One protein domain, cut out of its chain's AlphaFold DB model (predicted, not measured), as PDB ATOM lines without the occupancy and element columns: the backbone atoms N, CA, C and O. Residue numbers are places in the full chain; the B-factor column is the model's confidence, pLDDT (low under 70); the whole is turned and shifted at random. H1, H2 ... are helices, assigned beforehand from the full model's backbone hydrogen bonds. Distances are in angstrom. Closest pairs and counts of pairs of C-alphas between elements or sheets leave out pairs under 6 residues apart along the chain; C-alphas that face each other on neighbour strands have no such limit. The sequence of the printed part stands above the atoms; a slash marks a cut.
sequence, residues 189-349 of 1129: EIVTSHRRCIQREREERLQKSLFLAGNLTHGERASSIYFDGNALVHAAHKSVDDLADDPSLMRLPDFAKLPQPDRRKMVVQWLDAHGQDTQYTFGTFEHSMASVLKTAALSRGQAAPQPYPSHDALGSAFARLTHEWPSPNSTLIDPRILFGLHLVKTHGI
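What this domain is: This is residues 189 to 349 of the 1129 residues of an uncharacterized protein of Burkholderia singularis (UniProt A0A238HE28). One long helix, H1, is an arm whose residues 189 to 201 stick out from a body of shorter, crossed helices joined mostly by long loops. In the body, H5, H6 and H7 make a cluster in which each touches the other two at a steep tilt, while H4, with the small helix H3 packed on it, lies between this cluster and the arm; tiny H2 sits off to one side, touching no helix. The printed part has 161 residues, with seven named helices in the order H1 to H7 and no named strand, and its class is all helix. It is compact, with a radius of gyration of the C-alphas of 17.1 A and spans of 54 by 42 by 27 A.

How they stand to each other: Start at H1, residues 189 to 209, and look near its end: residue 207 alone touches H4, residues 260 to 273. They only just touch, with 3 pairs of C-alphas within 8 A, the closest those of Gln 207 and Trp 270 at 6.4 A, and they run the same way at a steep tilt of 66 degrees. H3, residues 240 to 244, touches H4, the closest C-alphas being those of Ala 244 and Arg 264, 4.9 A apart. H4 and H5, residues 285 to 299, are near each other, with 8 pairs of C-alphas within 10 A. H5 touches H6, residues 311 to 323, closest at the C-alphas of Met 289 and Phe 318, 6.3 A, the same way at a steep tilt of 49 degrees. H5 touches H7, residues 335 to 346, closest at the C-alphas of Ser 288 and Phe 339, 5.5 A, opposite ways at a steep tilt of 60 degrees. Residues 318 to 322 of H6 touch residues 335 to 336 of H7, closest at the C-alphas of Thr 322 and Pro 335, 5.8 A. H2, residues 218 to 221, touches no helix. Every O i to N i+4 pair is within hydrogen-bond range in H1, H3, H5, H6 and H7; in H4 it is 9 of 10, and H2 is too short for such a pair.

Where its parts are: Find C-alpha 189 at (207.350, -1.868, 51.121); from there H1 runs 30.0 A to C-alpha 209 at (222.241, -3.068, 25.057). H2 and H3 are short, at 5.5 A and 6.2 A. H4 measures 19.9 A, H5 20.8 A, H6 18.1 A and H7 16.2 A, ending at C-alpha 346 at (225.140, -15.989, 11.224).

The domain as a whole: The C-alphas of Glu 189 and Pro 326 are the two farthest apart, 55.4 A. The link from H1 to H2 is short; the other five are long, and in residues 222 to 239 look for 226 to 227 paired antiparallel with 232 to 233. The printed part has no cut, and no printed residue is under 70 in pLDDT.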
ATOM      1  N   GLU A 189     208.104  -1.667  52.366       89.62
ATOM      2  CA  GLU A 189     207.350  -1.868  51.121       89.62
ATOM      3  C   GLU A 189     207.724  -0.837  50.050       89.62
ATOM      4  O   GLU A 189     208.012  -1.218  48.914       89.62
ATOM      5  N   ILE A 190     207.797   0.452  50.406       87.88
ATOM      6  CA  ILE A 190     208.193   1.533  49.489       87.88
ATOM      7  C   ILE A 190     209.627   1.317  48.991       87.88
ATOM      8  O   ILE A 190     209.859   1.345  47.783       87.88
ATOM      9  N   VAL A 191     210.583   1.021  49.880       88.69
ATOM     10  CA  VAL A 191     211.977   0.728  49.496       88.69
ATOM     11  C   VAL A 191     212.066  -0.525  48.617       88.69
ATOM     12  O   VAL A 191     212.816  -0.536  47.643       88.69
ATOM     13  N   THR A 192     211.280  -1.564  48.898       89.69
ATOM     14  CA  THR A 192     211.275  -2.819  48.122       89.69
ATOM     15  C   THR A 192     210.556  -2.673  46.776       89.69
ATOM     16  O   THR A 192     210.904  -3.343  45.804       89.69
ATOM     17  N   SER A 193     209.573  -1.778  46.674       90.75
ATOM     18  CA  SER A 193     208.953  -1.378  45.407       90.75
ATOM     19  C   SER A 193     209.923  -0.544  44.560       90.75
ATOM     20  O   SER A 193     210.176  -0.868  43.402       90.75
ATOM     21  N   HIS A 194     210.572   0.456  45.162       90.50
ATOM     22  CA  HIS A 194     211.535   1.322  44.481       90.50
ATOM     23  C   HIS A 194     212.776   0.553  43.999       90.50
ATOM     24  O   HIS A 194     213.189   0.722  42.854       90.50
ATOM     25  N   ARG A 195     213.309  -0.380  44.808       89.75
ATOM     26  CA  ARG A 195     214.376  -1.308  44.385       89.75
ATOM     27  C   ARG A 195     213.960  -2.169  43.191       89.75
ATOM     28  O   ARG A 195     214.746  -2.300  42.261       89.75
ATOM     29  N   ARG A 196     212.733  -2.709  43.178       90.50
ATOM     30  CA  ARG A 196     212.200  -3.461  42.025       90.50
ATOM     31  C   ARG A 196     212.040  -2.584  40.779       90.50
ATOM     32  O   ARG A 196     212.312  -3.058  39.684       90.50
ATOM     33  N   CYS A 197     211.663  -1.314  40.935       90.94
ATOM     34  CA  CYS A 197     211.584  -0.359  39.824       90.94
ATOM     35  C   CYS A 197     212.967  -0.063  39.221       90.94
ATOM     36  O   CYS A 197     213.148  -0.211  38.017       90.94
ATOM     37  N   ILE A 198     213.959   0.272  40.058       87.75
ATOM     38  CA  ILE A 198     215.343   0.532  39.621       87.75
ATOM     39  C   ILE A 198     215.953  -0.711  38.964       87.75
ATOM     40  O   ILE A 198     216.580  -0.602  37.912       87.75
ATOM     41  N   GLN A 199     215.755  -1.891  39.557       86.62
ATOM     42  CA  GLN A 199     216.252  -3.146  38.996       86.62
ATOM     43  C   GLN A 199     215.612  -3.438  37.631       86.62
ATOM     44  O   GLN A 199     216.338  -3.748  36.694       86.62
ATOM     45  N   ARG A 200     214.295  -3.239  37.480       88.94
ATOM     46  CA  ARG A 200     213.600  -3.402  36.194       88.94
ATOM     47  C   ARG A 200     214.088  -2.414  35.131       88.94
ATOM     48  O   ARG A 200     214.308  -2.819  33.998       88.94
ATOM     49  N   GLU A 201     214.291  -1.141  35.475       89.81
ATOM     50  CA  GLU A 201     214.877  -0.167  34.540       89.81
ATOM     51  C   GLU A 201     216.300  -0.552  34.121       89.81
ATOM     52  O   GLU A 201     216.680  -0.358  32.968       89.81
ATOM     53  N   ARG A 202     217.100  -1.088  35.049       87.81
ATOM     54  CA  ARG A 202     218.464  -1.550  34.773       87.81
ATOM     55  C   ARG A 202     218.463  -2.778  33.867       87.81
ATOM     56  O   ARG A 202     219.212  -2.794  32.898       87.81
ATOM     57  N   GLU A 203     217.597  -3.752  34.136       89.62
ATOM     58  CA  GLU A 203     217.373  -4.930  33.289       89.62
ATOM     59  C   GLU A 203     216.898  -4.528  31.887       89.62
ATOM     60  O   GLU A 203     217.458  -5.002  30.907       89.62
ATOM     61  N   GLU A 204     215.951  -3.593  31.764       90.56
ATOM     62  CA  GLU A 204     215.450  -3.120  30.468       90.56
ATOM     63  C   GLU A 204     216.530  -2.378  29.659       90.56
ATOM     64  O   GLU A 204     216.653  -2.584  28.450       90.56
ATOM     65  N   ARG A 205     217.348  -1.535  30.307       90.62
ATOM     66  CA  ARG A 205     218.498  -0.873  29.661       90.62
ATOM     67  C   ARG A 205     219.569  -1.881  29.242       90.62
ATOM     68  O   ARG A 205     220.117  -1.752  28.152       90.62
ATOM     69  N   LEU A 206     219.848  -2.876  30.086       92.25
ATOM     70  CA  LEU A 206     220.848  -3.906  29.820       92.25
ATOM     71  C   LEU A 206     220.408  -4.814  28.667       92.25
ATOM     72  O   LEU A 206     221.174  -4.998  27.726       92.25
ATOM     73  N   GLN A 207     219.150  -5.265  28.675       91.25
ATOM     74  CA  GLN A 207     218.531  -6.008  27.580       91.25
ATOM     75  C   GLN A 207     218.606  -5.200  26.275       91.25
ATOM     76  O   GLN A 207     219.099  -5.705  25.274       91.25
ATOM     77  N   LYS A 208     218.238  -3.911  26.291       90.19
ATOM     78  CA  LYS A 208     218.375  -3.018  25.123       90.19
ATOM     79  C   LYS A 208     219.815  -2.823  24.634       90.19
ATOM     80  O   LYS A 208     219.985  -2.355  23.515       90.19
ATOM     81  N   SER A 209     220.826  -3.153  25.439       92.81
ATOM     82  CA  SER A 209     222.241  -3.068  25.057       92.81
ATOM     83  C   SER A 209     222.846  -4.384  24.553       92.81
ATOM     84  O   SER A 209     223.944  -4.347  24.003       92.81
ATOM     85  N   LEU A 210     222.170  -5.531  24.706       93.94
ATOM     86  CA  LEU A 210     222.710  -6.808  24.225       93.94
ATOM     87  C   LEU A 210     222.828  -6.806  22.696       93.94
ATOM     88  O   LEU A 210     221.958  -6.290  21.996       93.94
ATOM     89  N   PHE A 211     223.932  -7.371  22.202       95.19
ATOM     90  CA  PHE A 211     224.267  -7.530  20.781       95.19
ATOM     91  C   PHE A 211     224.239  -6.251  19.916       95.19
ATOM     92  O   PHE A 211     224.348  -6.348  18.696       95.19
ATOM     93  N   LEU A 212     224.143  -5.042  20.484       90.56
ATOM     94  CA  LEU A 212     224.175  -3.817  19.679       90.56
ATOM     95  C   LEU A 212     225.530  -3.653  18.976       90.56
ATOM     96  O   LEU A 212     226.553  -3.450  19.630       90.56
ATOM     97  N   ALA A 213     225.520  -3.582  17.641       88.19
ATOM     98  CA  ALA A 213     226.705  -3.269  16.835       88.19
ATOM     99  C   ALA A 213     227.399  -1.952  17.254       88.19
ATOM    100  O   ALA A 213     228.599  -1.778  17.049       88.19
ATOM    101  N   GLY A 214     226.655  -1.013  17.855       86.81
ATOM    102  CA  GLY A 214     227.180   0.245  18.400       86.81
ATOM    103  C   GLY A 214     228.120   0.090  19.604       86.81
ATOM    104  O   GLY A 214     228.906   0.998  19.857       86.81
ATOM    105  N   ASN A 215     228.087  -1.052  20.302       85.31
ATOM    106  CA  ASN A 215     228.979  -1.353  21.429       85.31
ATOM    107  C   ASN A 215     230.346  -1.904  20.981       85.31
ATOM    108  O   ASN A 215     231.228  -2.093  21.816       85.31
ATOM    109  N   LEU A 216     230.511  -2.188  19.686       87.56
ATOM    110  CA  LEU A 216     231.725  -2.742  19.088       87.56
ATOM    111  C   LEU A 216     232.391  -1.702  18.185       87.56
ATOM    112  O   LEU A 216     231.718  -1.022  17.399       87.56
ATOM    113  N   THR A 217     233.720  -1.613  18.244       88.25
ATOM    114  CA  THR A 217     234.494  -0.884  17.231       88.25
ATOM    115  C   THR A 217     234.454  -1.614  15.883       88.25
ATOM    116  O   THR A 217     234.069  -2.779  15.795       88.25
ATOM    117  N   HIS A 218     234.848  -0.932  14.802       85.25
ATOM    118  CA  HIS A 218     234.752  -1.490  13.450       85.25
ATOM    119  C   HIS A 218     235.539  -2.801  13.280       85.25
ATOM    120  O   HIS A 218     234.991  -3.746  12.721       85.25
ATOM    121  N   GLY A 219     236.767  -2.884  13.810       87.12
ATOM    122  CA  GLY A 219     237.582  -4.105  13.748       87.12
ATOM    123  C   GLY A 219     237.056  -5.243  14.628       87.12
ATOM    124  O   GLY A 219     237.197  -6.411  14.282       87.12
ATOM    125  N   GLU A 220     236.384  -4.927  15.737       89.69
ATOM    126  CA  GLU A 220     235.790  -5.946  16.613       89.69
ATOM    127  C   GLU A 220     234.544  -6.583  16.002       89.69
ATOM    128  O   GLU A 220     234.291  -7.761  16.244       89.69
ATOM    129  N   ARG A 221     233.786  -5.849  15.174       90.94
ATOM    130  CA  ARG A 221     232.618  -6.407  14.472       90.94
ATOM    131  C   ARG A 221     232.968  -7.584  13.571       90.94
ATOM    132  O   ARG A 221     232.138  -8.465  13.463       90.94
ATOM    133  N   ALA A 222     234.175  -7.640  13.006       88.19
ATOM    134  CA  ALA A 222     234.616  -8.746  12.151       88.19
ATOM    135  C   ALA A 222     234.856 -10.077  12.904       88.19
ATOM    136  O   ALA A 222     235.183 -11.083  12.283       88.19
ATOM    137  N   SER A 223     234.758 -10.090  14.241       89.50
ATOM    138  CA  SER A 223     235.024 -11.281  15.073       89.50
ATOM    139  C   SER A 223     234.139 -11.423  16.320       89.50
ATOM    140  O   SER A 223     234.172 -12.460  16.978       89.50
ATOM    141  N   SER A 224     233.348 -10.404  16.669       94.75
ATOM    142  CA  SER A 224     232.490 -10.378  17.862       94.75
ATOM    143  C   SER A 224     231.018 -10.493  17.480       94.75
ATOM    144  O   SER A 224     230.587  -9.890  16.502       94.75
ATOM    145  N   ILE A 225     230.220 -11.196  18.286       96.81
ATOM    146  CA  ILE A 225     228.798 -11.414  17.986       96.81
ATOM    147  C   ILE A 225     227.989 -10.128  18.190       96.81
ATOM    148  O   ILE A 225     228.026  -9.529  19.271       96.81
ATOM    149  N   TYR A 226     227.217  -9.744  17.168       96.31
ATOM    150  CA  TYR A 226     226.282  -8.615  17.187       96.31
ATOM    151  C   TYR A 226     225.032  -8.894  16.345       96.31
ATOM    152  O   TYR A 226     225.008  -9.815  15.539       96.31
ATOM    153  N   PHE A 227     223.993  -8.082  16.522       95.50
ATOM    154  CA  PHE A 227     222.771  -8.110  15.726       95.50
ATOM    155  C   PHE A 227     222.806  -7.002  14.674       95.50
ATOM    156  O   PHE A 227     222.977  -5.827  15.014       95.50
ATOM    157  N   ASP A 228     222.640  -7.364  13.404       90.81
ATOM    158  CA  ASP A 228     222.592  -6.413  12.283       90.81
ATOM    159  C   ASP A 228     221.189  -5.829  12.029       90.81
ATOM    160  O   ASP A 228     221.046  -4.855  11.289       90.81
ATOM    161  N   GLY A 229     220.165  -6.387  12.681       89.06
ATOM    162  CA  GLY A 229     218.754  -6.086  12.438       89.06
ATOM    163  C   GLY A 229     217.987  -7.219  11.750       89.06
ATOM    164  O   GLY A 229     216.783  -7.083  11.571       89.06
ATOM    165  N   ASN A 230     218.651  -8.323  11.389       90.81
ATOM    166  CA  ASN A 230     218.067  -9.530  10.800       90.81
ATOM    167  C   ASN A 230     218.530 -10.815  11.514       90.81
ATOM    168  O   ASN A 230     217.701 -11.667  11.835       90.81
ATOM    169  N   ALA A 231     219.825 -10.942  11.807       95.75
ATOM    170  CA  ALA A 231     220.419 -12.124  12.430       95.75
ATOM    171  C   ALA A 231     221.509 -11.761  13.451       95.75
ATOM    172  O   ALA A 231     222.083 -10.667  13.417       95.75
ATOM    173  N   LEU A 232     221.833 -12.692  14.355       96.75
ATOM    174  CA  LEU A 232     223.097 -12.625  15.093       96.75
ATOM    175  C   LEU A 232     224.259 -13.014  14.173       96.75
ATOM    176  O   LEU A 232     224.378 -14.174  13.777       96.75
ATOM    177  N   VAL A 233     225.103 -12.036  13.853       96.19
ATOM    178  CA  VAL A 233     226.295 -12.153  13.007       96.19
ATOM    179  C   VAL A 233     227.435 -12.816  13.788       96.19
ATOM    180  O   VAL A 233     227.568 -12.596  14.991       96.19
ATOM    181  N   HIS A 234     228.247 -13.641  13.119       95.88
ATOM    182  CA  HIS A 234     229.344 -14.437  13.711       95.88
ATOM    183  C   HIS A 234     228.921 -15.431  14.820       95.88
ATOM    184  O   HIS A 234     229.768 -15.938  15.555       95.88
ATOM    185  N   ALA A 235     227.626 -15.743  14.954       97.31
ATOM    186  CA  ALA A 235     227.111 -16.654  15.983       97.31
ATOM    187  C   ALA A 235     227.076 -18.144  15.573       97.31
ATOM    188  O   ALA A 235     226.559 -18.963  16.330       97.31
ATOM    189  N   ALA A 236     227.594 -18.528  14.403       96.38
ATOM    190  CA  ALA A 236     227.571 -19.920  13.949       96.38
ATOM    191  C   ALA A 236     228.190 -20.907  14.961       96.38
ATOM    192  O   ALA A 236     229.208 -20.639  15.600       96.38
ATOM    193  N   HIS A 237     227.540 -22.064  15.092       95.44
ATOM    194  CA  HIS A 237     227.836 -23.158  16.020       95.44
ATOM    195  C   HIS A 237     227.707 -22.830  17.522       95.44
ATOM    196  O   HIS A 237     227.960 -23.705  18.349       95.44
ATOM    197  N   LYS A 238     227.264 -21.622  17.902       97.38
ATOM    198  CA  LYS A 238     226.998 -21.252  19.305       97.38
ATOM    199  C   LYS A 238     225.683 -21.857  19.801       97.38
ATOM    200  O   LYS A 238     224.702 -21.936  19.062       97.38
ATOM    201  N   SER A 239     225.617 -22.203  21.081       97.44
ATOM    202  CA  SER A 239     224.360 -22.371  21.818       97.44
ATOM    203  C   SER A 239     223.954 -21.073  22.529       97.44
ATOM    204  O   SER A 239     224.736 -20.132  22.652       97.44
ATOM    205  N   VAL A 240     222.732 -21.035  23.070       97.88
ATOM    206  CA  VAL A 240     222.262 -19.959  23.968       97.88
ATOM    207  C   VAL A 240     223.189 -19.767  25.175       97.88
ATOM    208  O   VAL A 240     223.350 -18.646  25.656       97.88
ATOM    209  N   ASP A 241     223.785 -20.852  25.670       97.81
ATOM    210  CA  ASP A 241     224.687 -20.831  26.817       97.81
ATOM    211  C   ASP A 241     226.067 -20.264  26.427       97.81
ATOM    212  O   ASP A 241     226.601 -19.427  27.151       97.81
ATOM    213  N   ASP A 242     226.576 -20.579  25.227       97.81
ATOM    214  CA  ASP A 242     227.788 -19.940  24.680       97.81
ATOM    215  C   ASP A 242     227.585 -18.440  24.424       97.81
ATOM    216  O   ASP A 242     228.489 -17.646  24.669       97.81
ATOM    217  N   LEU A 243     226.395 -18.032  23.960       97.50
ATOM    218  CA  LEU A 243     226.039 -16.616  23.806       97.50
ATOM    219  C   LEU A 243     225.971 -15.887  25.157       97.50
ATOM    220  O   LEU A 243     226.348 -14.721  25.243       97.50
ATOM    221  N   ALA A 244     225.505 -16.557  26.215       97.62
ATOM    222  CA  ALA A 244     225.399 -15.988  27.559       97.62
ATOM    223  C   ALA A 244     226.755 -15.749  28.244       97.62
ATOM    224  O   ALA A 244     226.825 -14.957  29.187       97.62
ATOM    225  N   ASP A 245     227.810 -16.400  27.753       97.62
ATOM    226  CA  ASP A 245     229.186 -16.277  28.236       97.62
ATOM    227  C   ASP A 245     230.140 -15.667  27.185       97.62
ATOM    228  O   ASP A 245     231.348 -15.586  27.419       97.62
ATOM    229  N   ASP A 246     229.615 -15.195  26.046       97.00
ATOM    230  CA  ASP A 246     230.431 -14.701  24.936       97.00
ATOM    231  C   ASP A 246     231.230 -13.433  25.315       97.00
ATOM    232  O   ASP A 246     230.678 -12.504  25.928       97.00
ATOM    233  N   PRO A 247     232.518 -13.332  24.921       95.88
ATOM    234  CA  PRO A 247     233.341 -12.157  25.181       95.88
ATOM    235  C   PRO A 247     232.751 -10.825  24.705       95.88
ATOM    236  O   PRO A 247     233.119  -9.799  25.277       95.88
ATOM    237  N   SER A 248     231.855 -10.795  23.705       93.44
ATOM    238  CA  SER A 248     231.200  -9.553  23.266       93.44
ATOM    239  C   SER A 248     230.230  -9.005  24.326       93.44
ATOM    240  O   SER A 248     230.258  -7.808  24.628       93.44
ATOM    241  N   LEU A 249     229.439  -9.874  24.966       94.56
ATOM    242  CA  LEU A 249     228.500  -9.492  26.027       94.56
ATOM    243  C   LEU A 249     229.182  -9.337  27.387       94.56
ATOM    244  O   LEU A 249     228.815  -8.451  28.160       94.56
ATOM    245  N   MET A 250     230.201 -10.147  27.685       96.69
ATOM    246  CA  MET A 250     230.924 -10.100  28.966       96.69
ATOM    247  C   MET A 250     231.740  -8.809  29.174       96.69
ATOM    248  O   MET A 250     232.211  -8.546  30.280       96.69
ATOM    249  N   ARG A 251     231.849  -7.954  28.150       93.06
ATOM    250  CA  ARG A 251     232.349  -6.572  28.262       93.06
ATOM    251  C   ARG A 251     231.344  -5.611  28.898       93.06
ATOM    252  O   ARG A 251     231.761  -4.601  29.458       93.06
ATOM    253  N   LEU A 252     230.040  -5.893  28.820       93.31
ATOM    254  CA  LEU A 252     228.992  -5.068  29.426       93.31
ATOM    255  C   LEU A 252     229.061  -5.243  30.954       93.31
ATOM    256  O   LEU A 252     228.668  -6.302  31.457       93.31
ATOM    257  N   PRO A 253     229.523  -4.241  31.736       94.31
ATOM    258  CA  PRO A 253     229.927  -4.487  33.122       94.31
ATOM    259  C   PRO A 253     228.779  -4.923  34.029       94.31
ATOM    260  O   PRO A 253     229.015  -5.507  35.077       94.31
ATOM    261  N   ASP A 254     227.535  -4.629  33.654       94.62
ATOM    262  CA  ASP A 254     226.346  -5.032  34.402       94.62
ATOM    263  C   ASP A 254     225.778  -6.394  33.984       94.62
ATOM    264  O   ASP A 254     225.099  -7.012  34.797       94.62
ATOM    265  N   PHE A 255     226.118  -6.902  32.793       96.19
ATOM    266  CA  PHE A 255     225.797  -8.268  32.359       96.19
ATOM    267  C   PHE A 255     226.780  -9.277  32.956       96.19
ATOM    268  O   PHE A 255     226.366 -10.271  33.546       96.19
ATOM    269  N   ALA A 256     228.080  -8.966  32.924       97.25
ATOM    270  CA  ALA A 256     229.129  -9.817  33.490       97.25
ATOM    271  C   ALA A 256     228.986 -10.061  35.009       97.25
ATOM    272  O   ALA A 256     229.438 -11.086  35.519       97.25
ATOM    273  N   LYS A 257     228.331  -9.140  35.734       96.50
ATOM    274  CA  LYS A 257     228.005  -9.268  37.169       96.50
ATOM    275  C   LYS A 257     226.823 -10.206  37.454       96.50
ATOM    276  O   LYS A 257     226.634 -10.576  38.612       96.50
ATOM    277  N   LEU A 258     226.004 -10.549  36.458       95.56
ATOM    278  CA  LEU A 258     224.888 -11.481  36.632       95.56
ATOM    279  C   LEU A 258     225.412 -12.925  36.724       95.56
ATOM    280  O   LEU A 258     226.351 -13.268  36.001       95.56
ATOM    281  N   PRO A 259     224.801 -13.801  37.542       96.94
ATOM    282  CA  PRO A 259     225.020 -15.244  37.460       96.94
ATOM    283  C   PRO A 259     224.739 -15.786  36.049       96.94
ATOM    284  O   PRO A 259     223.844 -15.291  35.364       96.94
ATOM    285  N   GLN A 260     225.442 -16.844  35.632       97.19
ATOM    286  CA  GLN A 260     225.252 -17.473  34.313       97.19
ATOM    287  C   GLN A 260     223.773 -17.820  34.000       97.19
ATOM    288  O   GLN A 260     223.329 -17.492  32.901       97.19
ATOM    289  N   PRO A 261     222.949 -18.363  34.929       97.69
ATOM    290  CA  PRO A 261     221.528 -18.606  34.652       97.69
ATOM    291  C   PRO A 261     220.719 -17.333  34.355       97.69
ATOM    292  O   PRO A 261     219.789 -17.372  33.551       97.69
ATOM    293  N   ASP A 262     221.079 -16.199  34.965       96.38
ATOM    294  CA  ASP A 262     220.430 -14.907  34.723       96.38
ATOM    295  C   ASP A 262     220.924 -14.259  33.421       96.38
ATOM    296  O   ASP A 262     220.108 -13.711  32.677       96.38
ATOM    297  N   ARG A 263     222.220 -14.400  33.082       97.38
ATOM    298  CA  ARG A 263     222.764 -14.050  31.752       97.38
ATOM    299  C   ARG A 263     222.017 -14.801  30.651       97.38
ATOM    300  O   ARG A 263     221.438 -14.178  29.762       97.38
ATOM    301  N   ARG A 264     221.941 -16.131  30.773       97.69
ATOM    302  CA  ARG A 264     221.217 -17.037  29.868       97.69
ATOM    303  C   ARG A 264     219.759 -16.628  29.701       97.69
ATOM    304  O   ARG A 264     219.278 -16.486  28.583       97.69
ATOM    305  N   LYS A 265     219.053 -16.411  30.811       97.06
ATOM    306  CA  LYS A 265     217.651 -15.979  30.813       97.06
ATOM    307  C   LYS A 265     217.463 -14.646  30.084       97.06
ATOM    308  O   LYS A 265     216.531 -14.531  29.293       97.06
ATOM    309  N   MET A 266     218.337 -13.665  30.317       97.06
ATOM    310  CA  MET A 266     218.259 -12.363  29.649       97.06
ATOM    311  C   MET A 266     218.559 -12.466  28.147       97.06
ATOM    312  O   MET A 266     217.886 -11.809  27.355       97.06
ATOM    313  N   VAL A 267     219.499 -13.331  27.747       97.31
ATOM    314  CA  VAL A 267     219.783 -13.642  26.336       97.31
ATOM    315  C   VAL A 267     218.584 -14.313  25.662       97.31
ATOM    316  O   VAL A 267     218.157 -13.826  24.622       97.31
ATOM    317  N   VAL A 268     217.950 -15.330  26.265       96.69
ATOM    318  CA  VAL A 268     216.706 -15.934  25.728       96.69
ATOM    319  C   VAL A 268     215.604 -14.885  25.566       96.69
ATOM    320  O   VAL A 268     215.047 -14.742  24.484       96.69
ATOM    321  N   GLN A 269     215.340 -14.086  26.605       94.94
ATOM    322  CA  GLN A 269     214.314 -13.035  26.562       94.94
ATOM    323  C   GLN A 269     214.609 -11.944  25.522       94.94
ATOM    324  O   GLN A 269     213.690 -11.280  25.044       94.94
ATOM    325  N   TRP A 270     215.879 -11.724  25.185       95.88
ATOM    326  CA  TRP A 270     216.285 -10.837  24.102       95.88
ATOM    327  C   TRP A 270     216.083 -11.492  22.728       95.88
ATOM    328  O   TRP A 270     215.488 -10.865  21.856       95.88
ATOM    329  N   LEU A 271     216.509 -12.747  22.554       96.19
ATOM    330  CA  LEU A 271     216.370 -13.524  21.315       96.19
ATOM    331  C   LEU A 271     214.894 -13.676  20.919       96.19
ATOM    332  O   LEU A 271     214.526 -13.380  19.783       96.19
ATOM    333  N   ASP A 272     214.037 -14.020  21.887       94.00
ATOM    334  CA  ASP A 272     212.582 -14.100  21.729       94.00
ATOM    335  C   ASP A 272     211.967 -12.787  21.225       94.00
ATOM    336  O   ASP A 272     211.102 -12.805  20.349       94.00
ATOM    337  N   ALA A 273     212.425 -11.648  21.756       91.19
ATOM    338  CA  ALA A 273     211.943 -10.323  21.367       91.19
ATOM    339  C   ALA A 273     212.435  -9.880  19.975       91.19
ATOM    340  O   ALA A 273     211.770  -9.071  19.332       91.19
ATOM    341  N   HIS A 274     213.562 -10.428  19.506       93.44
ATOM    342  CA  HIS A 274     214.172 -10.150  18.200       93.44
ATOM    343  C   HIS A 274     214.037 -11.336  17.230       93.44
ATOM    344  O   HIS A 274     214.892 -11.547  16.367       93.44
ATOM    345  N   GLY A 275     212.963 -12.122  17.365       95.00
ATOM    346  CA  GLY A 275     212.571 -13.144  16.390       95.00
ATOM    347  C   GLY A 275     213.559 -14.294  16.184       95.00
ATOM    348  O   GLY A 275     213.298 -15.148  15.344       95.00
ATOM    349  N   GLN A 276     214.655 -14.349  16.944       97.06
ATOM    350  CA  GLN A 276     215.659 -15.404  16.858       97.06
ATOM    351  C   GLN A 276     215.155 -16.636  17.610       97.06
ATOM    352  O   GLN A 276     214.643 -16.526  18.730       97.06
ATOM    353  N   ASP A 277     215.270 -17.814  17.013       97.69
ATOM    354  CA  ASP A 277     214.957 -19.062  17.694       97.69
ATOM    355  C   ASP A 277     216.018 -19.436  18.750       97.69
ATOM    356  O   ASP A 277     217.153 -18.965  18.716       97.69
ATOM    357  N   THR A 278     215.628 -20.254  19.731       97.25
ATOM    358  CA  THR A 278     216.495 -20.691  20.837       97.25
ATOM    359  C   THR A 278     216.461 -22.206  21.083       97.25
ATOM    360  O   THR A 278     216.978 -22.664  22.104       97.25
ATOM    361  N   GLN A 279     215.802 -22.981  20.215       95.94
ATOM    362  CA  GLN A 279     215.745 -24.445  20.262       95.94
ATOM    363  C   GLN A 279     216.950 -25.071  19.546       95.94
ATOM    364  O   GLN A 279     217.443 -26.114  19.975       95.94
ATOM    365  N   TYR A 280     217.415 -24.439  18.468       96.62
ATOM    366  CA  TYR A 280     218.480 -24.948  17.603       96.62
ATOM    367  C   TYR A 280     219.808 -24.202  17.798       96.62
ATOM    368  O   TYR A 280     219.835 -23.045  18.217       96.62
ATOM    369  N   THR A 281     220.920 -24.867  17.477       96.88
ATOM    370  CA  THR A 281     222.260 -24.262  17.472       96.88
ATOM    371  C   THR A 281     222.324 -23.131  16.446       96.88
ATOM    372  O   THR A 281     221.874 -23.286  15.309       96.88
ATOM    373  N   PHE A 282     222.909 -21.996  16.824       97.56
ATOM    374  CA  PHE A 282     222.994 -20.832  15.952       97.56
ATOM    375  C   PHE A 282     223.764 -21.175  14.669       97.56
ATOM    376  O   PHE A 282     224.794 -21.849  14.686       97.56
ATOM    377  N   GLY A 283     223.230 -20.734  13.535       94.50
ATOM    378  CA  GLY A 283     223.801 -20.968  12.208       94.50
ATOM    379  C   GLY A 283     223.382 -22.266  11.514       94.50
ATOM    380  O   GLY A 283     223.692 -22.401  10.337       94.50
ATOM    381  N   THR A 284     222.639 -23.192  12.139       96.06
ATOM    382  CA  THR A 284     222.086 -24.325  11.366       96.06
ATOM    383  C   THR A 284     220.924 -23.892  10.463       96.06
ATOM    384  O   THR A 284     220.363 -22.790  10.587       96.06
ATOM    385  N   PHE A 285     220.533 -24.782   9.548       95.69
ATOM    386  CA  PHE A 285     219.340 -24.598   8.726       95.69
ATOM    387  C   PHE A 285     218.063 -24.555   9.564       95.69
ATOM    388  O   PHE A 285     217.191 -23.737   9.282       95.69
ATOM    389  N   GLU A 286     217.961 -25.371  10.616       96.75
ATOM    390  CA  GLU A 286     216.824 -25.344  11.534       96.75
ATOM    391  C   GLU A 286     216.720 -24.008  12.256       96.75
ATOM    392  O   GLU A 286     215.659 -23.391  12.220       96.75
ATOM    393  N   HIS A 287     217.821 -23.522  12.839       97.50
ATOM    394  CA  HIS A 287     217.863 -22.200  13.462       97.50
ATOM    395  C   HIS A 287     217.399 -21.118  12.481       97.50
ATOM    396  O   HIS A 287     216.556 -20.292  12.820       97.50
ATOM    397  N   SER A 288     217.878 -21.152  11.235       97.50
ATOM    398  CA  SER A 288     217.528 -20.129  10.243       97.50
ATOM    399  C   SER A 288     216.081 -20.232   9.746       97.50
ATOM    400  O   SER A 288     215.418 -19.207   9.602       97.50
ATOM    401  N   MET A 289     215.535 -21.438   9.557       97.62
ATOM    402  CA  MET A 289     214.108 -21.621   9.253       97.62
ATOM    403  C   MET A 289     213.220 -21.194  10.428       97.62
ATOM    404  O   MET A 289     212.224 -20.499  10.221       97.62
ATOM    405  N   ALA A 290     213.580 -21.579  11.655       97.75
ATOM    406  CA  ALA A 290     212.813 -21.294  12.863       97.75
ATOM    407  C   ALA A 290     212.808 -19.794  13.189       97.75
ATOM    408  O   ALA A 290     211.737 -19.238  13.427       97.75
ATOM    409  N   SER A 291     213.953 -19.111  13.098       97.50
ATOM    410  CA  SER A 291     214.042 -17.653  13.257       97.50
ATOM    411  C   SER A 291     213.244 -16.900  12.190       97.50
ATOM    412  O   SER A 291     212.556 -15.932  12.511       97.50
ATOM    413  N   VAL A 292     213.236 -17.353  10.929       96.56
ATOM    414  CA  VAL A 292     212.393 -16.734   9.886       96.56
ATOM    415  C   VAL A 292     210.905 -16.969  10.152       96.56
ATOM    416  O   VAL A 292     210.119 -16.031  10.035       96.56
ATOM    417  N   LEU A 293     210.498 -18.168  10.578       96.62
ATOM    418  CA  LEU A 293     209.113 -18.462  10.975       96.62
ATOM    419  C   LEU A 293     208.665 -17.638  12.190       96.62
ATOM    420  O   LEU A 293     207.557 -17.096  12.203       96.62
ATOM    421  N   LYS A 294     209.535 -17.494  13.192       96.31
ATOM    422  CA  LYS A 294     209.308 -16.712  14.412       96.31
ATOM    423  C   LYS A 294     209.227 -15.217  14.111       96.31
ATOM    424  O   LYS A 294     208.284 -14.559  14.543       96.31
ATOM    425  N   THR A 295     210.124 -14.706  13.272       93.75
ATOM    426  CA  THR A 295     210.097 -13.331  12.753       93.75
ATOM    427  C   THR A 295     208.853 -13.066  11.897       93.75
ATOM    428  O   THR A 295     208.212 -12.024  12.046       93.75
ATOM    429  N   ALA A 296     208.434 -14.014  11.051       92.44
ATOM    430  CA  ALA A 296     207.205 -13.919  10.258       92.44
ATOM    431  C   ALA A 296     205.936 -13.898  11.130       92.44
ATOM    432  O   ALA A 296     205.024 -13.119  10.864       92.44
ATOM    433  N   ALA A 297     205.883 -14.696  12.200       92.88
ATOM    434  CA  ALA A 297     204.778 -14.668  13.157       92.88
ATOM    435  C   ALA A 297     204.733 -13.339  13.933       92.88
ATOM    436  O   ALA A 297     203.713 -12.646  13.916       92.88
ATOM    437  N   LEU A 298     205.854 -12.934  14.545       90.50
ATOM    438  CA  LEU A 298     205.943 -11.692  15.321       90.50
ATOM    439  C   LEU A 298     205.621 -10.457  14.473       90.50
ATOM    440  O   LEU A 298     204.901  -9.577  14.938       90.50
ATOM    441  N   SER A 299     206.085 -10.402  13.221       86.50
ATOM    442  CA  SER A 299     205.779  -9.295  12.304       86.50
ATOM    443  C   SER A 299     204.304  -9.214  11.900       86.50
ATOM    444  O   SER A 299     203.768  -8.115  11.771       86.50
ATOM    445  N   ARG A 300     203.616 -10.358  11.783       88.00
ATOM    446  CA  ARG A 300     202.154 -10.449  11.606       88.00
ATOM    447  C   ARG A 300     201.364 -10.127  12.893       88.00
ATOM    448  O   ARG A 300     200.143 -10.258  12.899       88.00
ATOM    449  N   GLY A 301     202.029  -9.756  13.993       89.12
ATOM    450  CA  GLY A 301     201.399  -9.542  15.304       89.12
ATOM    451  C   GLY A 301     200.916 -10.829  15.981       89.12
ATOM    452  O   GLY A 301     200.151 -10.771  16.943       89.12
ATOM    453  N   GLN A 302     201.337 -11.991  15.478       92.75
ATOM    454  CA  GLN A 302     201.024 -13.296  16.050       92.75
ATOM    455  C   GLN A 302     201.993 -13.599  17.201       92.75
ATOM    456  O   GLN A 302     203.098 -13.057  17.272       92.75
ATOM    457  N   ALA A 303     201.590 -14.481  18.119       91.19
ATOM    458  CA  ALA A 303     202.521 -15.015  19.108       91.19
ATOM    459  C   ALA A 303     203.656 -15.780  18.406       91.19
ATOM    460  O   ALA A 303     203.434 -16.394  17.360       91.19
ATOM    461  N   ALA A 304     204.854 -15.776  18.998       90.88
ATOM    462  CA  ALA A 304     205.947 -16.620  18.527       90.88
ATOM    463  C   ALA A 304     205.491 -18.097  18.458       90.88
ATOM    464  O   ALA A 304     204.787 -18.556  19.370       90.88
ATOM    465  N   PRO A 305     205.859 -18.845  17.398       92.56
ATOM    466  CA  PRO A 305     205.541 -20.260  17.293       92.56
ATOM    467  C   PRO A 305     206.122 -21.029  18.483       92.56
ATOM    468  O   PRO A 305     207.157 -20.667  19.041       92.56
ATOM    469  N   GLN A 306     205.432 -22.097  18.877       93.06
ATOM    470  CA  GLN A 306     205.967 -23.033  19.862       93.06
ATOM    471  C   GLN A 306     207.140 -23.828  19.258       93.06
ATOM    472  O   GLN A 306     207.148 -24.025  18.040       93.06
ATOM    473  N   PRO A 307     208.083 -24.319  20.088       93.81
ATOM    474  CA  PRO A 307     209.164 -25.203  19.652       93.81
ATOM    475  C   PRO A 307     208.665 -26.344  18.757       93.81
ATOM    476  O   PRO A 307     207.660 -26.996  19.061       93.81
ATOM    477  N   TYR A 308     209.358 -26.586  17.646       95.81
ATOM    478  CA  TYR A 308     208.924 -27.549  16.638       95.81
ATOM    479  C   TYR A 308     209.259 -28.981  17.092       95.81
ATOM    480  O   TYR A 308     210.390 -29.242  17.509       95.81
ATOM    481  N   PRO A 309     208.312 -29.939  17.014       93.62
ATOM    482  CA  PRO A 309     208.500 -31.284  17.567       93.62
ATOM    483  C   PRO A 309     209.427 -32.179  16.728       93.62
ATOM    484  O   PRO A 309     209.868 -33.218  17.216       93.62
ATOM    485  N   SER A 310     209.709 -31.810  15.476       94.19
ATOM    486  CA  SER A 310     210.652 -32.499  14.589       94.19
ATOM    487  C   SER A 310     211.164 -31.564  13.487       94.19
ATOM    488  O   SER A 310     210.558 -30.526  13.206       94.19
ATOM    489  N   HIS A 311     212.257 -31.963  12.828       92.12
ATOM    490  CA  HIS A 311     212.808 -31.273  11.656       92.12
ATOM    491  C   HIS A 311     211.779 -31.234  10.511       92.12
ATOM    492  O   HIS A 311     211.575 -30.189   9.899       92.12
ATOM    493  N   ASP A 312     211.040 -32.327  10.295       91.94
ATOM    494  CA  ASP A 312     210.000 -32.409   9.260       91.94
ATOM    495  C   ASP A 312     208.826 -31.452   9.541       91.94
ATOM    496  O   ASP A 312     208.256 -30.870   8.617       91.94
ATOM    497  N   ALA A 313     208.472 -31.240  10.817       94.75
ATOM    498  CA  ALA A 313     207.438 -30.285  11.216       94.75
ATOM    499  C   ALA A 313     207.883 -28.829  10.995       94.75
ATOM    500  O   ALA A 313     207.085 -28.007  10.537       94.75
ATOM    501  N   LEU A 314     209.156 -28.523  11.269       96.88
ATOM    502  CA  LEU A 314     209.770 -27.228  10.972       96.88
ATOM    503  C   LEU A 314     209.822 -26.966   9.458       96.88
ATOM    504  O   LEU A 314     209.339 -25.932   8.997       96.88
ATOM    505  N   GLY A 315     210.324 -27.927   8.675       94.06
ATOM    506  CA  GLY A 315     210.360 -27.850   7.212       94.06
ATOM    507  C   GLY A 315     208.964 -27.691   6.604       94.06
ATOM    508  O   GLY A 315     208.753 -26.826   5.756       94.06
ATOM    509  N   SER A 316     207.971 -28.430   7.110       94.69
ATOM    510  CA  SER A 316     206.563 -28.301   6.701       94.69
ATOM    511  C   SER A 316     205.959 -26.932   7.032       94.69
ATOM    512  O   SER A 316     205.107 -26.436   6.292       94.69
ATOM    513  N   ALA A 317     206.375 -26.302   8.134       96.25
ATOM    514  CA  ALA A 317     205.957 -24.944   8.474       96.25
ATOM    515  C   ALA A 317     206.630 -23.905   7.562       96.25
ATOM    516  O   ALA A 317     205.958 -22.996   7.072       96.25
ATOM    517  N   PHE A 318     207.923 -24.069   7.268       96.75
ATOM    518  CA  PHE A 318     208.673 -23.172   6.387       96.75
ATOM    519  C   PHE A 318     208.179 -23.249   4.932       96.75
ATOM    520  O   PHE A 318     207.898 -22.220   4.320       96.75
ATOM    521  N   ALA A 319     207.965 -24.460   4.409       94.31
ATOM    522  CA  ALA A 319     207.380 -24.698   3.088       94.31
ATOM    523  C   ALA A 319     205.953 -24.135   2.961       94.31
ATOM    524  O   ALA A 319     205.555 -23.651   1.901       94.31
ATOM    525  N   ARG A 320     205.179 -24.135   4.055       95.31
ATOM    526  CA  ARG A 320     203.876 -23.462   4.093       95.31
ATOM    527  C   ARG A 320     204.025 -21.943   4.053       95.31
ATOM    528  O   ARG A 320     203.338 -21.306   3.266       95.31
ATOM    529  N   LEU A 321     204.938 -21.365   4.835       94.75
ATOM    530  CA  LEU A 321     205.193 -19.921   4.845       94.75
ATOM    531  C   LEU A 321     205.655 -19.402   3.466       94.75
ATOM    532  O   LEU A 321     205.234 -18.319   3.055       94.75
ATOM    533  N   THR A 322     206.467 -20.169   2.731       94.62
ATOM    534  CA  THR A 322     206.877 -19.825   1.356       94.62
ATOM    535  C   THR A 322     205.747 -20.011   0.342       94.62
ATOM    536  O   THR A 322     205.585 -19.161  -0.531       94.62
ATOM    537  N   HIS A 323     204.908 -21.044   0.476       92.69
ATOM    538  CA  HIS A 323     203.715 -21.215  -0.365       92.69
ATOM    539  C   HIS A 323     202.649 -20.129  -0.114       92.69
ATOM    540  O   HIS A 323     202.035 -19.629  -1.053       92.69
ATOM    541  N   GLU A 324     202.467 -19.704   1.140       92.44
ATOM    542  CA  GLU A 324     201.605 -18.584   1.540       92.44
ATOM    543  C   GLU A 324     202.174 -17.208   1.143       92.44
ATOM    544  O   GLU A 324     201.446 -16.212   1.191       92.44
ATOM    545  N   TRP A 325     203.457 -17.108   0.770       89.62
ATOM    546  CA  TRP A 325     204.131 -15.823   0.549       89.62
ATOM    547  C   TRP A 325     203.467 -14.889  -0.484       89.62
ATOM    548  O   TRP A 325     203.362 -13.697  -0.196       89.62
ATOM    549  N   PRO A 326     202.935 -15.363  -1.630       88.56
ATOM    550  CA  PRO A 326     202.246 -14.494  -2.588       88.56
ATOM    551  C   PRO A 326     200.978 -13.804  -2.043       88.56
ATOM    552  O   PRO A 326     200.491 -12.849  -2.661       88.56
ATOM    553  N   SER A 327     200.431 -14.275  -0.914       84.62
ATOM    554  CA  SER A 327     199.239 -13.705  -0.276       84.62
ATOM    555  C   SER A 327     199.495 -12.295   0.293       84.62
ATOM    556  O   SER A 327     200.618 -11.962   0.679       84.62
ATOM    557  N   PRO A 328     198.465 -11.434   0.403       77.62
ATOM    558  CA  PRO A 328     198.624 -10.091   0.971       77.62
ATOM    559  C   PRO A 328     198.961 -10.082   2.474       77.62
ATOM    560  O   PRO A 328     199.330  -9.029   2.987       77.62
ATOM    561  N   ASN A 329     198.860 -11.228   3.160       78.12
ATOM    562  CA  ASN A 329     199.033 -11.366   4.609       78.12
ATOM    563  C   ASN A 329     200.427 -11.897   5.011       78.12
ATOM    564  O   ASN A 329     200.658 -12.196   6.185       78.12
ATOM    565  N   SER A 330     201.347 -12.075   4.055       81.19
ATOM    566  CA  SER A 330     202.676 -12.639   4.323       81.19
ATOM    567  C   SER A 330     203.779 -11.589   4.525       81.19
ATOM    568  O   SER A 330     203.520 -10.391   4.617       81.19
ATOM    569  N   THR A 331     205.021 -12.056   4.666       80.94
ATOM    570  CA  THR A 331     206.219 -11.221   4.826       80.94
ATOM    571  C   THR A 331     206.478 -10.348   3.596       80.94
ATOM    572  O   THR A 331     206.242 -10.761   2.464       80.94
ATOM    573  N   LEU A 332     207.022  -9.142   3.798       81.31
ATOM    574  CA  LEU A 332     207.366  -8.226   2.695       81.31
ATOM    575  C   LEU A 332     208.462  -8.787   1.767       81.31
ATOM    576  O   LEU A 332     208.504  -8.450   0.586       81.31
ATOM    577  N   ILE A 333     209.324  -9.656   2.300       86.56
ATOM    578  CA  ILE A 333     210.409 -10.344   1.593       86.56
ATOM    579  C   ILE A 333     210.086 -11.841   1.532       86.56
ATOM    580  O   ILE A 333     209.473 -12.382   2.456       86.56
ATOM    581  N   ASP A 334     210.502 -12.497   0.448       90.00
ATOM    582  CA  ASP A 334     210.404 -13.949   0.277       90.00
ATOM    583  C   ASP A 334     211.107 -14.670   1.448       90.00
ATOM    584  O   ASP A 334     212.286 -14.397   1.704       90.00
ATOM    585  N   PRO A 335     210.439 -15.595   2.167       93.88
ATOM    586  CA  PRO A 335     211.037 -16.276   3.310       93.88
ATOM    587  C   PRO A 335     212.313 -17.050   2.957       93.88
ATOM    588  O   PRO A 335     213.165 -17.212   3.823       93.88
ATOM    589  N   ARG A 336     212.490 -17.476   1.694       92.06
ATOM    590  CA  ARG A 336     213.720 -18.127   1.204       92.06
ATOM    591  C   ARG A 336     214.909 -17.168   1.202       92.06
ATOM    592  O   ARG A 336     216.002 -17.547   1.606       92.06
ATOM    593  N   ILE A 337     214.674 -15.918   0.804       91.25
ATOM    594  CA  ILE A 337     215.685 -14.854   0.806       91.25
ATOM    595  C   ILE A 337     216.035 -14.468   2.248       91.25
ATOM    596  O   ILE A 337     217.213 -14.358   2.575       91.25
ATOM    597  N   LEU A 338     215.034 -14.332   3.129       93.12
ATOM    598  CA  LEU A 338     215.271 -14.090   4.560       93.12
ATOM    599  C   LEU A 338     216.083 -15.223   5.206       93.12
ATOM    600  O   LEU A 338     217.035 -14.948   5.927       93.12
ATOM    601  N   PHE A 339     215.742 -16.481   4.908       95.88
ATOM    602  CA  PHE A 339     216.450 -17.675   5.385       95.88
ATOM    603  C   PHE A 339     217.907 -17.695   4.929       95.88
ATOM    604  O   PHE A 339     218.793 -17.877   5.760       95.88
ATOM    605  N   GLY A 340     218.158 -17.442   3.640       94.31
ATOM    606  CA  GLY A 340     219.512 -17.354   3.107       94.31
ATOM    607  C   GLY A 340     220.315 -16.247   3.786       94.31
ATOM    608  O   GLY A 340     221.390 -16.513   4.315       94.31
ATOM    609  N   LEU A 341     219.789 -15.016   3.814       95.12
ATOM    610  CA  LEU A 341     220.471 -13.870   4.430       95.12
ATOM    611  C   LEU A 341     220.794 -14.140   5.898       95.12
ATOM    612  O   LEU A 341     221.916 -13.914   6.336       95.12
ATOM    613  N   HIS A 342     219.825 -14.657   6.650       96.62
ATOM    614  CA  HIS A 342     219.988 -14.987   8.059       96.62
ATOM    615  C   HIS A 342     221.078 -16.048   8.278       96.62
ATOM    616  O   HIS A 342     221.960 -15.870   9.116       96.62
ATOM    617  N   LEU A 343     221.068 -17.120   7.480       96.38
ATOM    618  CA  LEU A 343     222.072 -18.183   7.527       96.38
ATOM    619  C   LEU A 343     223.483 -17.659   7.201       96.38
ATOM    620  O   LEU A 343     224.428 -17.943   7.938       96.38
ATOM    621  N   VAL A 344     223.626 -16.885   6.122       96.00
ATOM    622  CA  VAL A 344     224.903 -16.306   5.669       96.00
ATOM    623  C   VAL A 344     225.459 -15.329   6.707       96.00
ATOM    624  O   VAL A 344     226.617 -15.453   7.112       96.00
ATOM    625  N   LYS A 345     224.616 -14.430   7.236       95.50
ATOM    626  CA  LYS A 345     225.007 -13.492   8.296       95.50
ATOM    627  C   LYS A 345     225.420 -14.204   9.579       95.50
ATOM    628  O   LYS A 345     226.450 -13.848  10.146       95.50
ATOM    629  N   THR A 346     224.718 -15.251  10.020       96.94
ATOM    630  CA  THR A 346     225.140 -15.989  11.224       96.94
ATOM    631  C   THR A 346     226.485 -16.707  11.061       96.94
ATOM    632  O   THR A 346     227.238 -16.785  12.032       96.94
ATOM    633  N   HIS A 347     226.863 -17.107   9.845       96.31
ATOM    634  CA  HIS A 347     228.223 -17.578   9.540       96.31
ATOM    635  C   HIS A 347     229.285 -16.468   9.464       96.31
ATOM    636  O   HIS A 347     230.461 -16.778   9.288       96.31
ATOM    637  N   GLY A 348     228.904 -15.197   9.623       95.44
ATOM    638  CA  GLY A 348     229.826 -14.063   9.565       95.44
ATOM    639  C   GLY A 348     230.291 -13.708   8.155       95.44
ATOM    640  O   GLY A 348     231.317 -13.051   8.013       95.44
ATOM    641  N   ILE A 349     229.574 -14.166   7.126       95.75
ATOM    642  CA  ILE A 349     229.901 -13.906   5.724       95.75
ATOM    643  C   ILE A 349     229.242 -12.590   5.294       95.75
ATOM    644  O   ILE A 349     228.030 -12.408   5.454       95.75
TER     645      ILE A 349